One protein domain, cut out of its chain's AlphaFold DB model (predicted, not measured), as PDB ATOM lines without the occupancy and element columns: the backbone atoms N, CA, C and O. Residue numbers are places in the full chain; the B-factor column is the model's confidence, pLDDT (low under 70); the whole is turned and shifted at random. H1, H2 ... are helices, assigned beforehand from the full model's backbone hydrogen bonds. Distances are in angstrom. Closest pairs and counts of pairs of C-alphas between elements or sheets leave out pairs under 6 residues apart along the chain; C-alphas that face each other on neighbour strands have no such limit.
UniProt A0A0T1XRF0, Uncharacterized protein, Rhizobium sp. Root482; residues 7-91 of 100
ATOM      1  N   GLU A   7     230.168 157.351 196.434       86.62
ATOM      2  CA  GLU A   7     229.238 158.263 197.115       86.62
ATOM      3  C   GLU A   7     227.911 158.456 196.344       86.62
ATOM      4  O   GLU A   7     226.833 158.455 196.931       86.62
ATOM      5  N   ILE A   8     227.953 158.573 195.011       86.31
ATOM      6  CA  ILE A   8     226.750 158.715 194.170       86.31
ATOM      7  C   ILE A   8     225.995 157.390 194.091       86.31
ATOM      8  O   ILE A   8     224.763 157.383 194.097       86.31
ATOM      9  N   ALA A   9     226.727 156.277 194.007       87.81
ATOM     10  CA  ALA A   9     226.132 154.948 194.034       87.81
ATOM     11  C   ALA A   9     225.388 154.711 195.356       87.81
ATOM     12  O   ALA A   9     224.258 154.236 195.319       87.81
ATOM     13  N   ALA A  10     225.953 155.133 196.493       90.88
ATOM     14  CA  ALA A  10     225.299 155.057 197.798       90.88
ATOM     15  C   ALA A  10     223.999 155.880 197.849       90.88
ATOM     16  O   ALA A  10     222.960 155.359 198.246       90.88
ATOM     17  N   ILE A  11     224.013 157.126 197.355       91.12
ATOM     18  CA  ILE A  11     222.800 157.966 197.278       91.12
ATOM     19  C   ILE A  11     221.730 157.318 196.385       91.12
ATOM     20  O   ILE A  11     220.541 157.380 196.691       91.12
ATOM     21  N   ALA A  12     222.139 156.709 195.269       88.12
ATOM     22  CA  ALA A  12     221.222 156.062 194.335       88.12
ATOM     23  C   ALA A  12     220.675 154.720 194.850       88.12
ATOM     24  O   ALA A  12     219.549 154.366 194.504       88.12
ATOM     25  N   ALA A  13     221.462 153.981 195.635       90.38
ATOM     26  CA  ALA A  13     221.100 152.675 196.185       90.38
ATOM     27  C   ALA A  13     220.289 152.765 197.485       90.38
ATOM     28  O   ALA A  13     219.633 151.794 197.851       90.38
ATOM     29  N   ALA A  14     220.318 153.909 198.171       94.31
ATOM     30  CA  ALA A  14     219.543 154.132 199.382       94.31
ATOM     31  C   ALA A  14     218.041 153.919 199.124       94.31
ATOM     32  O   ALA A  14     217.458 154.527 198.217       94.31
ATOM     33  N   ALA A  15     217.411 153.066 199.931       92.75
ATOM     34  CA  ALA A  15     215.998 152.717 199.833       92.75
ATOM     35  C   ALA A  15     215.129 153.686 200.647       92.75
ATOM     36  O   ALA A  15     214.023 154.037 200.224       92.75
ATOM     37  N   THR A  16     215.659 154.192 201.758       94.88
ATOM     38  CA  THR A  16     214.971 155.093 202.690       94.88
ATOM     39  C   THR A  16     215.570 156.497 202.700       94.88
ATOM     40  O   THR A  16     216.716 156.717 202.303       94.88
ATOM     41  N   ASP A  17     214.800 157.470 203.189       94.75
ATOM     42  CA  ASP A  17     215.297 158.839 203.354       94.75
ATOM     43  C   ASP A  17     216.371 158.938 204.441       94.75
ATOM     44  O   ASP A  17     217.281 159.754 204.320       94.75
ATOM     45  N   ALA A  18     216.340 158.055 205.447       95.31
ATOM     46  CA  ALA A  18     217.398 157.940 206.448       95.31
ATOM     47  C   ALA A  18     218.733 157.511 205.815       95.31
ATOM     48  O   ALA A  18     219.754 158.165 206.027       95.31
ATOM     49  N   GLU A  19     218.723 156.478 204.965       95.56
ATOM     50  CA  GLU A  19     219.913 156.038 204.220       95.56
ATOM     51  C   GLU A  19     220.400 157.118 203.241       95.56
ATOM     52  O   GLU A  19     221.604 157.343 203.112       95.56
ATOM     53  N   ARG A  20     219.485 157.849 202.584       95.94
ATOM     54  CA  ARG A  20     219.853 158.988 201.718       95.94
ATOM     55  C   ARG A  20     220.486 160.117 202.518       95.94
ATOM     56  O   ARG A  20     221.470 160.701 202.065       95.94
ATOM     57  N   ALA A  21     219.943 160.430 203.692       96.62
ATOM     58  CA  ALA A  21     220.498 161.430 204.591       96.62
ATOM     59  C   ALA A  21     221.898 161.026 205.068       96.62
ATOM     60  O   ALA A  21     222.801 161.863 205.047       96.62
ATOM     61  N   GLN A  22     222.103 159.752 205.422       96.44
ATOM     62  CA  GLN A  22     223.422 159.223 205.763       96.44
ATOM     63  C   GLN A  22     224.408 159.414 204.609       96.44
ATOM     64  O   GLN A  22     225.443 160.058 204.783       96.44
ATOM     65  N   ALA A  23     224.051 158.933 203.415       95.69
ATOM     66  CA  ALA A  23     224.909 159.006 202.239       95.69
ATOM     67  C   ALA A  23     225.272 160.458 201.873       95.69
ATOM     68  O   ALA A  23     226.408 160.738 201.497       95.69
ATOM     69  N   LEU A  24     224.340 161.406 202.023       96.06
ATOM     70  CA  LEU A  24     224.600 162.834 201.806       96.06
ATOM     71  C   LEU A  24     225.516 163.462 202.867       96.06
ATOM     72  O   LEU A  24     226.298 164.355 202.534       96.06
ATOM     73  N   LEU A  25     225.412 163.035 204.128       95.44
ATOM     74  CA  LEU A  25     226.259 163.526 205.222       95.44
ATOM     75  C   LEU A  25     227.690 162.974 205.145       95.44
ATOM     76  O   LEU A  25     228.619 163.661 205.572       95.44
ATOM     77  N   GLU A  26     227.856 161.763 204.610       94.31
ATOM     78  CA  GLU A  26     229.153 161.111 204.377       94.31
ATOM     79  C   GLU A  26     229.805 161.539 203.051       94.31
ATOM     80  O   GLU A  26     231.022 161.445 202.896       94.31
ATOM     81  N   CYS A  27     229.017 162.047 202.098       93.12
ATOM     82  CA  CYS A  27     229.508 162.534 200.814       93.12
ATOM     83  C   CYS A  27     230.439 163.743 200.987       93.12
ATOM     84  O   CYS A  27     230.092 164.748 201.613       93.12
ATOM     85  N   SER A  28     231.605 163.697 200.344       91.25
ATOM     86  CA  SER A  28     232.538 164.823 200.358       91.25
ATOM     87  C   SER A  28     231.976 166.053 199.629       91.25
ATOM     88  O   SER A  28     231.291 165.953 198.605       91.25
ATOM     89  N   LEU A  29     232.323 167.251 200.118       89.62
ATOM     90  CA  LEU A  29     231.896 168.522 199.515       89.62
ATOM     91  C   LEU A  29     232.360 168.653 198.053       89.62
ATOM     92  O   LEU A  29     231.613 169.127 197.199       89.62
ATOM     93  N   SER A  30     233.558 168.157 197.729       89.69
ATOM     94  CA  SER A  30     234.080 168.114 196.355       89.69
ATOM     95  C   SER A  30     233.193 167.290 195.418       89.69
ATOM     96  O   SER A  30     233.022 167.645 194.248       89.69
ATOM     97  N   THR A  31     232.593 166.208 195.923       91.12
ATOM     98  CA  THR A  31     231.631 165.393 195.177       91.12
ATOM     99  C   THR A  31     230.302 166.089 195.007       91.12
ATOM    100  O   THR A  31     229.796 166.108 193.886       91.12
ATOM    101  N   LEU A  32     229.782 166.723 196.061       91.44
ATOM    102  CA  LEU A  32     228.574 167.542 195.957       91.44
ATOM    103  C   LEU A  32     228.731 168.609 194.864       91.44
ATOM    104  O   LEU A  32     227.837 168.774 194.038       91.44
ATOM    105  N   MET A  33     229.889 169.279 194.807       91.31
ATOM    106  CA  MET A  33     230.173 170.290 193.783       91.31
ATOM    107  C   MET A  33     230.309 169.704 192.377       91.31
ATOM    108  O   MET A  33     229.730 170.232 191.432       91.31
ATOM    109  N   THR A  34     231.090 168.635 192.218       91.12
ATOM    110  CA  THR A  34     231.387 168.059 190.893       91.12
ATOM    111  C   THR A  34     230.176 167.344 190.293       91.12
ATOM    112  O   THR A  34     230.020 167.292 189.075       91.12
ATOM    113  N   CYS A  35     229.316 166.777 191.138       93.06
ATOM    114  CA  CYS A  35     228.232 165.890 190.728       93.06
ATOM    115  C   CYS A  35     226.840 166.432 191.084       93.06
ATOM    116  O   CYS A  35     225.884 165.658 191.123       93.06
ATOM    117  N   GLU A  36     226.717 167.748 191.296       93.44
ATOM    118  CA  GLU A  36     225.479 168.437 191.693       93.44
ATOM    119  C   GLU A  36     224.261 167.979 190.886       93.44
ATOM    120  O   GLU A  36     223.266 167.549 191.465       93.44
ATOM    121  N   ALA A  37     224.333 168.040 189.551       93.50
ATOM    122  CA  ALA A  37     223.198 167.722 188.686       93.50
ATOM    123  C   ALA A  37     222.722 166.273 188.869       93.50
ATOM    124  O   ALA A  37     221.522 166.017 188.981       93.50
ATOM    125  N   THR A  38     223.663 165.331 188.959       93.56
ATOM    126  CA  THR A  38     223.365 163.913 189.190       93.56
ATOM    127  C   THR A  38     222.742 163.708 190.564       93.56
ATOM    128  O   THR A  38     221.725 163.031 190.676       93.56
ATOM    129  N   ILE A  39     223.312 164.314 191.606       94.25
ATOM    130  CA  ILE A  39     222.819 164.179 192.980       94.25
ATOM    131  C   ILE A  39     221.411 164.769 193.096       94.25
ATOM    132  O   ILE A  39     220.502 164.075 193.545       94.25
ATOM    133  N   ARG A  40     221.180 165.994 192.604       95.88
ATOM    134  CA  ARG A  40     219.846 166.621 192.606       95.88
ATOM    135  C   ARG A  40     218.834 165.784 191.829       95.88
ATOM    136  O   ARG A  40     217.726 165.589 192.313       95.88
ATOM    137  N   ASN A  41     219.211 165.232 190.674       94.75
ATOM    138  CA  ASN A  41     218.338 164.337 189.912       94.75
ATOM    139  C   ASN A  41     217.911 163.109 190.736       94.75
ATOM    140  O   ASN A  41     216.717 162.822 190.820       94.75
ATOM    141  N   ARG A  42     218.850 162.433 191.412       93.12
ATOM    142  CA  ARG A  42     218.532 161.281 192.276       93.12
ATOM    143  C   ARG A  42     217.602 161.658 193.426       93.12
ATOM    144  O   ARG A  42     216.636 160.942 193.676       93.12
ATOM    145  N   LEU A  43     217.844 162.794 194.073       95.56
ATOM    146  CA  LEU A  43     217.014 163.277 195.178       95.56
ATOM    147  C   LEU A  43     215.604 163.670 194.723       95.56
ATOM    148  O   LEU A  43     214.634 163.341 195.399       95.56
ATOM    149  N   MET A  44     215.469 164.296 193.549       95.69
ATOM    150  CA  MET A  44     214.164 164.601 192.950       95.69
ATOM    151  C   MET A  44     213.373 163.329 192.628       95.69
ATOM    152  O   MET A  44     212.184 163.262 192.934       95.69
ATOM    153  N   HIS A  45     214.017 162.302 192.065       94.44
ATOM    154  CA  HIS A  45     213.360 161.016 191.806       94.44
ATOM    155  C   HIS A  45     212.918 160.312 193.093       94.44
ATOM    156  O   HIS A  45     211.845 159.715 193.116       94.44
ATOM    157  N   ALA A  46     213.706 160.430 194.162       93.12
ATOM    158  CA  ALA A  46     213.351 159.936 195.488       93.12
ATOM    159  C   ALA A  46     212.333 160.825 196.230       93.12
ATOM    160  O   ALA A  46     211.876 160.443 197.299       93.12
ATOM    161  N   ARG A  47     211.979 161.999 195.683       94.94
ATOM    162  CA  ARG A  47     211.152 163.033 196.336       94.94
ATOM    163  C   ARG A  47     211.695 163.491 197.699       94.94
ATOM    164  O   ARG A  47     210.934 163.958 198.538       94.94
ATOM    165  N   PHE A  48     213.012 163.415 197.895       95.25
ATOM    166  CA  PHE A  48     213.652 163.752 199.164       95.25
ATOM    167  C   PHE A  48     214.017 165.244 199.222       95.25
ATOM    168  O   PHE A  48     215.095 165.670 198.790       95.25
ATOM    169  N   SER A  49     213.081 166.055 199.718       94.69
ATOM    170  CA  SER A  49     213.158 167.523 199.681       94.69
ATOM    171  C   SER A  49     214.233 168.104 200.607       94.69
ATOM    172  O   SER A  49     214.921 169.068 200.267       94.69
ATOM    173  N   GLU A  50     214.451 167.465 201.747       96.06
ATOM    174  CA  GLU A  50     215.416 167.846 202.768       96.06
ATOM    175  C   GLU A  50     216.837 167.657 202.243       96.06
ATOM    176  O   GLU A  50     217.692 168.522 202.446       96.06
ATOM    177  N   GLY A  51     217.067 166.568 201.503       95.50
ATOM    178  CA  GLY A  51     218.310 166.329 200.780       95.50
ATOM    179  C   GLY A  51     218.615 167.438 199.774       95.50
ATOM    180  O   GLY A  51     219.746 167.919 199.720       95.50
ATOM    181  N   LEU A  52     217.611 167.893 199.014       96.25
ATOM    182  CA  LEU A  52     217.773 169.011 198.074       96.25
ATOM    183  C   LEU A  52     218.122 170.310 198.806       96.25
ATOM    184  O   LEU A  52     219.073 170.989 198.419       96.25
ATOM    185  N   ALA A  53     217.420 170.619 199.898       95.19
ATOM    186  CA  ALA A  53     217.686 171.809 200.702       95.19
ATOM    187  C   ALA A  53     219.100 171.804 201.315       95.19
ATOM    188  O   ALA A  53     219.730 172.856 201.426       95.19
ATOM    189  N   TYR A  54     219.609 170.633 201.701       95.88
ATOM    190  CA  TYR A  54     220.987 170.469 202.166       95.88
ATOM    191  C   TYR A  54     222.014 170.722 201.068       95.88
ATOM    192  O   TYR A  54     222.927 171.524 201.274       95.88
ATOM    193  N   VAL A  55     221.845 170.098 199.900       95.50
ATOM    194  CA  VAL A  55     222.750 170.299 198.760       95.50
ATOM    195  C   VAL A  55     222.776 171.773 198.350       95.50
ATOM    196  O   VAL A  55     223.854 172.333 198.153       95.50
ATOM    197  N   ASP A  56     221.617 172.427 198.296       94.56
ATOM    198  CA  ASP A  56     221.523 173.841 197.933       94.56
ATOM    199  C   ASP A  56     222.246 174.744 198.950       94.56
ATOM    200  O   ASP A  56     222.984 175.648 198.548       94.56
ATOM    201  N   ALA A  57     222.107 174.473 200.254       93.69
ATOM    202  CA  ALA A  57     222.791 175.228 201.305       93.69
ATOM    203  C   ALA A  57     224.321 175.051 201.264       93.69
ATOM    204  O   ALA A  57     225.050 176.046 201.301       93.69
ATOM    205  N   GLU A  58     224.810 173.811 201.153       93.00
ATOM    206  CA  GLU A  58     226.247 173.503 201.073       93.00
ATOM    207  C   GLU A  58     226.879 174.142 199.826       93.00
ATOM    208  O   GLU A  58     227.905 174.821 199.909       93.00
ATOM    209  N   LEU A  59     226.241 174.012 198.659       92.69
ATOM    210  CA  LEU A  59     226.764 174.580 197.414       92.69
ATOM    211  C   LEU A  59     226.710 176.107 197.393       92.69
ATOM    212  O   LEU A  59     227.639 176.739 196.881       92.69
ATOM    213  N   ALA A  60     225.657 176.719 197.941       90.81
ATOM    214  CA  ALA A  60     225.588 178.170 198.091       90.81
ATOM    215  C   ALA A  60     226.733 178.681 198.973       90.81
ATOM    216  O   ALA A  60     227.410 179.643 198.600       90.81
ATOM    217  N   HIS A  61     227.001 178.001 200.090       88.88
ATOM    218  CA  HIS A  61     228.103 178.340 200.986       88.88
ATOM    219  C   HIS A  61     229.470 178.196 200.300       88.88
ATOM    220  O   HIS A  61     230.242 179.153 200.286       88.88
ATOM    221  N   LEU A  62     229.738 177.070 199.631       87.12
ATOM    222  CA  LEU A  62     230.996 176.824 198.906       87.12
ATOM    223  C   LEU A  62     231.245 177.821 197.763       87.12
ATOM    224  O   LEU A  62     232.382 178.181 197.454       87.12
ATOM    225  N   ARG A  63     230.179 178.279 197.100       86.94
ATOM    226  CA  ARG A  63     230.263 179.310 196.055       86.94
ATOM    227  C   ARG A  63     230.487 180.702 196.641       86.94
ATOM    228  O   ARG A  63     231.137 181.521 195.992       86.94
ATOM    229  N   ALA A  64     229.962 180.975 197.834       83.06
ATOM    230  CA  ALA A  64     230.160 182.238 198.539       83.06
ATOM    231  C   ALA A  64     231.592 182.368 199.084       83.06
ATOM    232  O   ALA A  64     232.227 183.393 198.848       83.06
ATOM    233  N   THR A  65     232.137 181.319 199.709       73.88
ATOM    234  CA  THR A  65     233.525 181.296 200.220       73.88
ATOM    235  C   THR A  65     234.572 181.358 199.109       73.88
ATOM    236  O   THR A  65     235.677 181.846 199.311       73.88
ATOM    237  N   ARG A  66     234.239 180.931 197.886       67.69
ATOM    238  CA  ARG A  66     235.113 181.165 196.725       67.69
ATOM    239  C   ARG A  66     235.198 182.649 196.340       67.69
ATOM    240  O   ARG A  66     236.177 183.063 195.729       67.69
ATOM    241  N   ARG A  67     234.157 183.437 196.630       67.31
ATOM    242  CA  ARG A  67     234.061 184.860 196.258       67.31
ATOM    243  C   ARG A  67     234.543 185.800 197.359       67.31
ATOM    244  O   ARG A  67     235.042 186.876 197.052       67.31
ATOM    245  N   VAL A  68     234.380 185.401 198.615       60.66
ATOM    246  CA  VAL A  68     234.804 186.151 199.797       60.66
ATOM    247  C   VAL A  68     235.860 185.309 200.493       60.66
ATOM    248  O   VAL A  68     235.575 184.168 200.830       60.66
ATOM    249  N   SER A  69     237.060 185.848 200.716       59.00
ATOM    250  CA  SER A  69     238.197 185.158 201.357       59.00
ATOM    251  C   SER A  69     237.974 184.855 202.855       59.00
ATOM    252  O   SER A  69     238.911 184.905 203.649       59.00
ATOM    253  N   ASP A  70     236.739 184.572 203.261       57.47
ATOM    254  CA  ASP A  70     236.348 184.234 204.622       57.47
ATOM    255  C   ASP A  70     236.117 182.719 204.715       57.47
ATOM    256  O   ASP A  70     235.013 182.198 204.548       57.47
ATOM    257  N   ALA A  71     237.219 181.987 204.884       55.09
ATOM    258  CA  ALA A  71     237.259 180.526 204.852       55.09
ATOM    259  C   ALA A  71     236.764 179.853 206.154       55.09
ATOM    260  O   ALA A  71     236.898 178.639 206.291       55.09
ATOM    261  N   GLY A  72     236.219 180.608 207.116       58.09
ATOM    262  CA  GLY A  72     235.942 180.099 208.466       58.09
ATOM    263  C   GLY A  72     234.473 180.033 208.886       58.09
ATOM    264  O   GLY A  72     234.153 179.314 209.832       58.09
ATOM    265  N   PHE A  73     233.566 180.759 208.228       63.50
ATOM    266  CA  PHE A  73     232.200 180.909 208.734       63.50
ATOM    267  C   PHE A  73     231.222 179.906 208.113       63.50
ATOM    268  O   PHE A  73     230.760 180.104 206.990       63.50
ATOM    269  N   GLN A  74     230.836 178.857 208.852       67.31
ATOM    270  CA  GLN A  74     229.688 178.042 208.441       67.31
ATOM    271  C   GLN A  74     228.409 178.878 208.518       67.31
ATOM    272  O   GLN A  74     228.021 179.357 209.582       67.31
ATOM    273  N   SER A  75     227.737 179.037 207.377       82.12
ATOM    274  CA  SER A  75     226.460 179.747 207.331       82.12
ATOM    275  C   SER A  75     225.422 179.038 208.201       82.12
ATOM    276  O   SER A  75     225.283 177.815 208.131       82.12
ATOM    277  N   MET A  76     224.622 179.806 208.949       86.44
ATOM    278  CA  MET A  76     223.475 179.283 209.706       86.44
ATOM    279  C   MET A  76     222.561 178.403 208.839       86.44
ATOM    280  O   MET A  76     222.005 177.422 209.327       86.44
ATOM    281  N   ALA A  77     222.446 178.704 207.539       87.94
ATOM    282  CA  ALA A  77     221.680 177.897 206.592       87.94
ATOM    283  C   ALA A  77     222.248 176.475 206.425       87.94
ATOM    284  O   ALA A  77     221.479 175.513 206.400       87.94
ATOM    285  N   VAL A  78     223.579 176.330 206.369       91.12
ATOM    286  CA  VAL A  78     224.261 175.024 206.297       91.12
ATOM    287  C   VAL A  78     224.051 174.256 207.594       91.12
ATOM    288  O   VAL A  78     223.639 173.096 207.561       91.12
ATOM    289  N   SER A  79     224.258 174.902 208.746       91.62
ATOM    290  CA  SER A  79     224.061 174.263 210.051       91.62
ATOM    291  C   SER A  79     222.620 173.780 210.238       91.62
ATOM    292  O   SER A  79     222.405 172.641 210.655       91.62
ATOM    293  N   ALA A  80     221.633 174.599 209.864       92.00
ATOM    294  CA  ALA A  80     220.225 174.226 209.923       92.00
ATOM    295  C   ALA A  80     219.908 173.049 208.988       92.00
ATOM    296  O   ALA A  80     219.281 172.082 209.414       92.00
ATOM    297  N   ALA A  81     220.371 173.085 207.734       94.19
ATOM    298  CA  ALA A  81     220.118 172.007 206.781       94.19
ATOM    299  C   ALA A  81     220.779 170.681 207.194       94.19
ATOM    300  O   ALA A  81     220.134 169.633 207.144       94.19
ATOM    301  N   ARG A  82     222.021 170.723 207.698       94.44
ATOM    302  CA  ARG A  82     222.697 169.554 208.291       94.44
ATOM    303  C   ARG A  82     221.943 169.011 209.500       94.44
ATOM    304  O   ARG A  82     221.831 167.797 209.650       94.44
ATOM    305  N   GLY A  83     221.418 169.892 210.352       94.56
ATOM    306  CA  GLY A  83     220.583 169.514 211.491       94.56
ATOM    307  C   GLY A  83     219.339 168.736 211.060       94.56
ATOM    308  O   GLY A  83     219.073 167.666 211.602       94.56
ATOM    309  N   ARG A  84     218.631 169.215 210.030       94.62
ATOM    310  CA  ARG A  84     217.463 168.522 209.464       94.62
ATOM    311  C   ARG A  84     217.815 167.145 208.903       94.62
ATOM    312  O   ARG A  84     217.144 166.178 209.242       94.62
ATOM    313  N   LEU A  85     218.900 167.022 208.130       94.75
ATOM    314  CA  LEU A  85     219.354 165.714 207.631       94.75
ATOM    315  C   LEU A  85     219.693 164.746 208.765       94.75
ATOM    316  O   LEU A  85     219.342 163.574 208.688       94.75
ATOM    317  N   ARG A  86     220.345 165.221 209.831       96.06
ATOM    318  CA  ARG A  86     220.644 164.383 211.003       96.06
ATOM    319  C   ARG A  86     219.379 163.896 211.702       96.06
ATOM    320  O   ARG A  86     219.372 162.780 212.199       96.06
ATOM    321  N   ARG A  87     218.314 164.697 211.729       95.19
ATOM    322  CA  ARG A  87     217.014 164.250 212.247       95.19
ATOM    323  C   ARG A  87     216.425 163.149 211.370       95.19
ATOM    324  O   ARG A  87     216.111 162.092 211.900       95.19
ATOM    325  N   VAL A  88     216.396 163.347 210.051       95.50
ATOM    326  CA  VAL A  88     215.925 162.324 209.097       95.50
ATOM    327  C   VAL A  88     216.723 161.023 209.231       95.50
ATOM    328  O   VAL A  88     216.135 159.947 209.270       95.50
ATOM    329  N   LEU A  89     218.048 161.116 209.378       95.88
ATOM    330  CA  LEU A  89     218.923 159.969 209.638       95.88
ATOM    331  C   LEU A  89     218.504 159.188 210.894       95.88
ATOM    332  O   LEU A  89     218.528 157.963 210.898       95.88
ATOM    333  N   LEU A  90     218.098 159.890 211.950       94.12
ATOM    334  CA  LEU A  90     217.620 159.290 213.197       94.12
ATOM    335  C   LEU A  90     216.157 158.812 213.120       94.12
ATOM    336  O   LEU A  90     215.595 158.426 214.141       94.12
ATOM    337  N   GLY A  91     215.520 158.863 211.944       92.31
ATOM    338  CA  GLY A  91     214.099 158.552 211.776       92.31
ATOM    339  C   GLY A  91     213.166 159.611 212.370       92.31
ATOM    340  O   GLY A  91     211.985 159.344 212.582       92.31
TER     341      GLY A  91
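Overview. This is residues 7 to 91 of the 100 residues of an uncharacterized protein of Rhizobium sp. Root482 (UniProt A0A0T1XRF0). A long helical hairpin, H5 and H6, makes most of the length of this model, with the turn between them at one end. Towards its other end H4 folds back along the first part of H5, H2 packs slantwise on H6, and H1 fills in between H2 and H4; the short H3 crosses H5. The printed part has 85 residues with six named helices, H1 to H6 in order along the chain, and no named strand: the class is all helix. The whole is compact, with a radius of gyration of the C-alphas of 12.5 A, yet elongated, spanning 39 by 24 by 18 A.

Arrangement. H1, residues 7 to 13, and H2, residues 17 to 26, form a helical hairpin at a shallow tilt of 9 degrees, with the C-alphas of Ile 11 and Arg 20 closest at 5.4 A. H3, residues 29 to 34, is close to H1 but not clearly touching it, the C-alphas of Glu 7 and Thr 31 being 7.8 A apart. H4, residues 36 to 45, touches H1 and runs the same way at a shallow tilt of 15 degrees; the C-alphas of Ala 12 and Arg 42 come closest, at 6.2 A. H5, residues 49 to 65, is the hub and touches four helices. With residues 49 to 55 alone it touches H4 in a helical hairpin at 15 degrees, closest at the C-alphas of Arg 40 and Leu 52, 6.3 A. With residues 55 to 59 alone it touches H3, about perpendicular at 89 degrees, closest at the C-alphas of Met 33 and Leu 59, 6.6 A. With residue 51 alone it only just touches H2, with 3 pairs of C-alphas within 8 A, the closest being Ala 21 and Gly 51 at 6.6 A. H6, residues 76 to 89, forms a helical hairpin with H5 at a shallow tilt of 31 degrees; the C-alphas of Tyr 54 and Ala 81 are closest, at 4.9 A. H6 also touches H2, opposite ways at a steep tilt of 50 degrees, with the C-alphas of Ala 18 and Leu 89 closest at 4.1 A. H1 is apart from H5 and H6, and H4 from H6. In H1, H2, H3, H4, H5 and H6 every O i to N i+4 pair is within hydrogen-bond range.

Along the chain. H1 begins at C-alpha 7 (229.238, 158.263, 197.115). H2 and H4 measure 14.1 A and 14.2 A from first to last C-alpha. H5, 24.6 A, begins at C-alpha 49 (213.158, 167.523, 199.681). H6, 19.8 A, ends at C-alpha 89 (218.923, 159.969, 209.638).

Size, cuts and confidence. The C-alphas farthest apart are those of Ala 15 and Ser 69, 39.3 A. The printed part has no cut and no long link. The mean pLDDT of the printed part is 89.3; residues 66 to 74, in the short link from H5 to H6, are under 70.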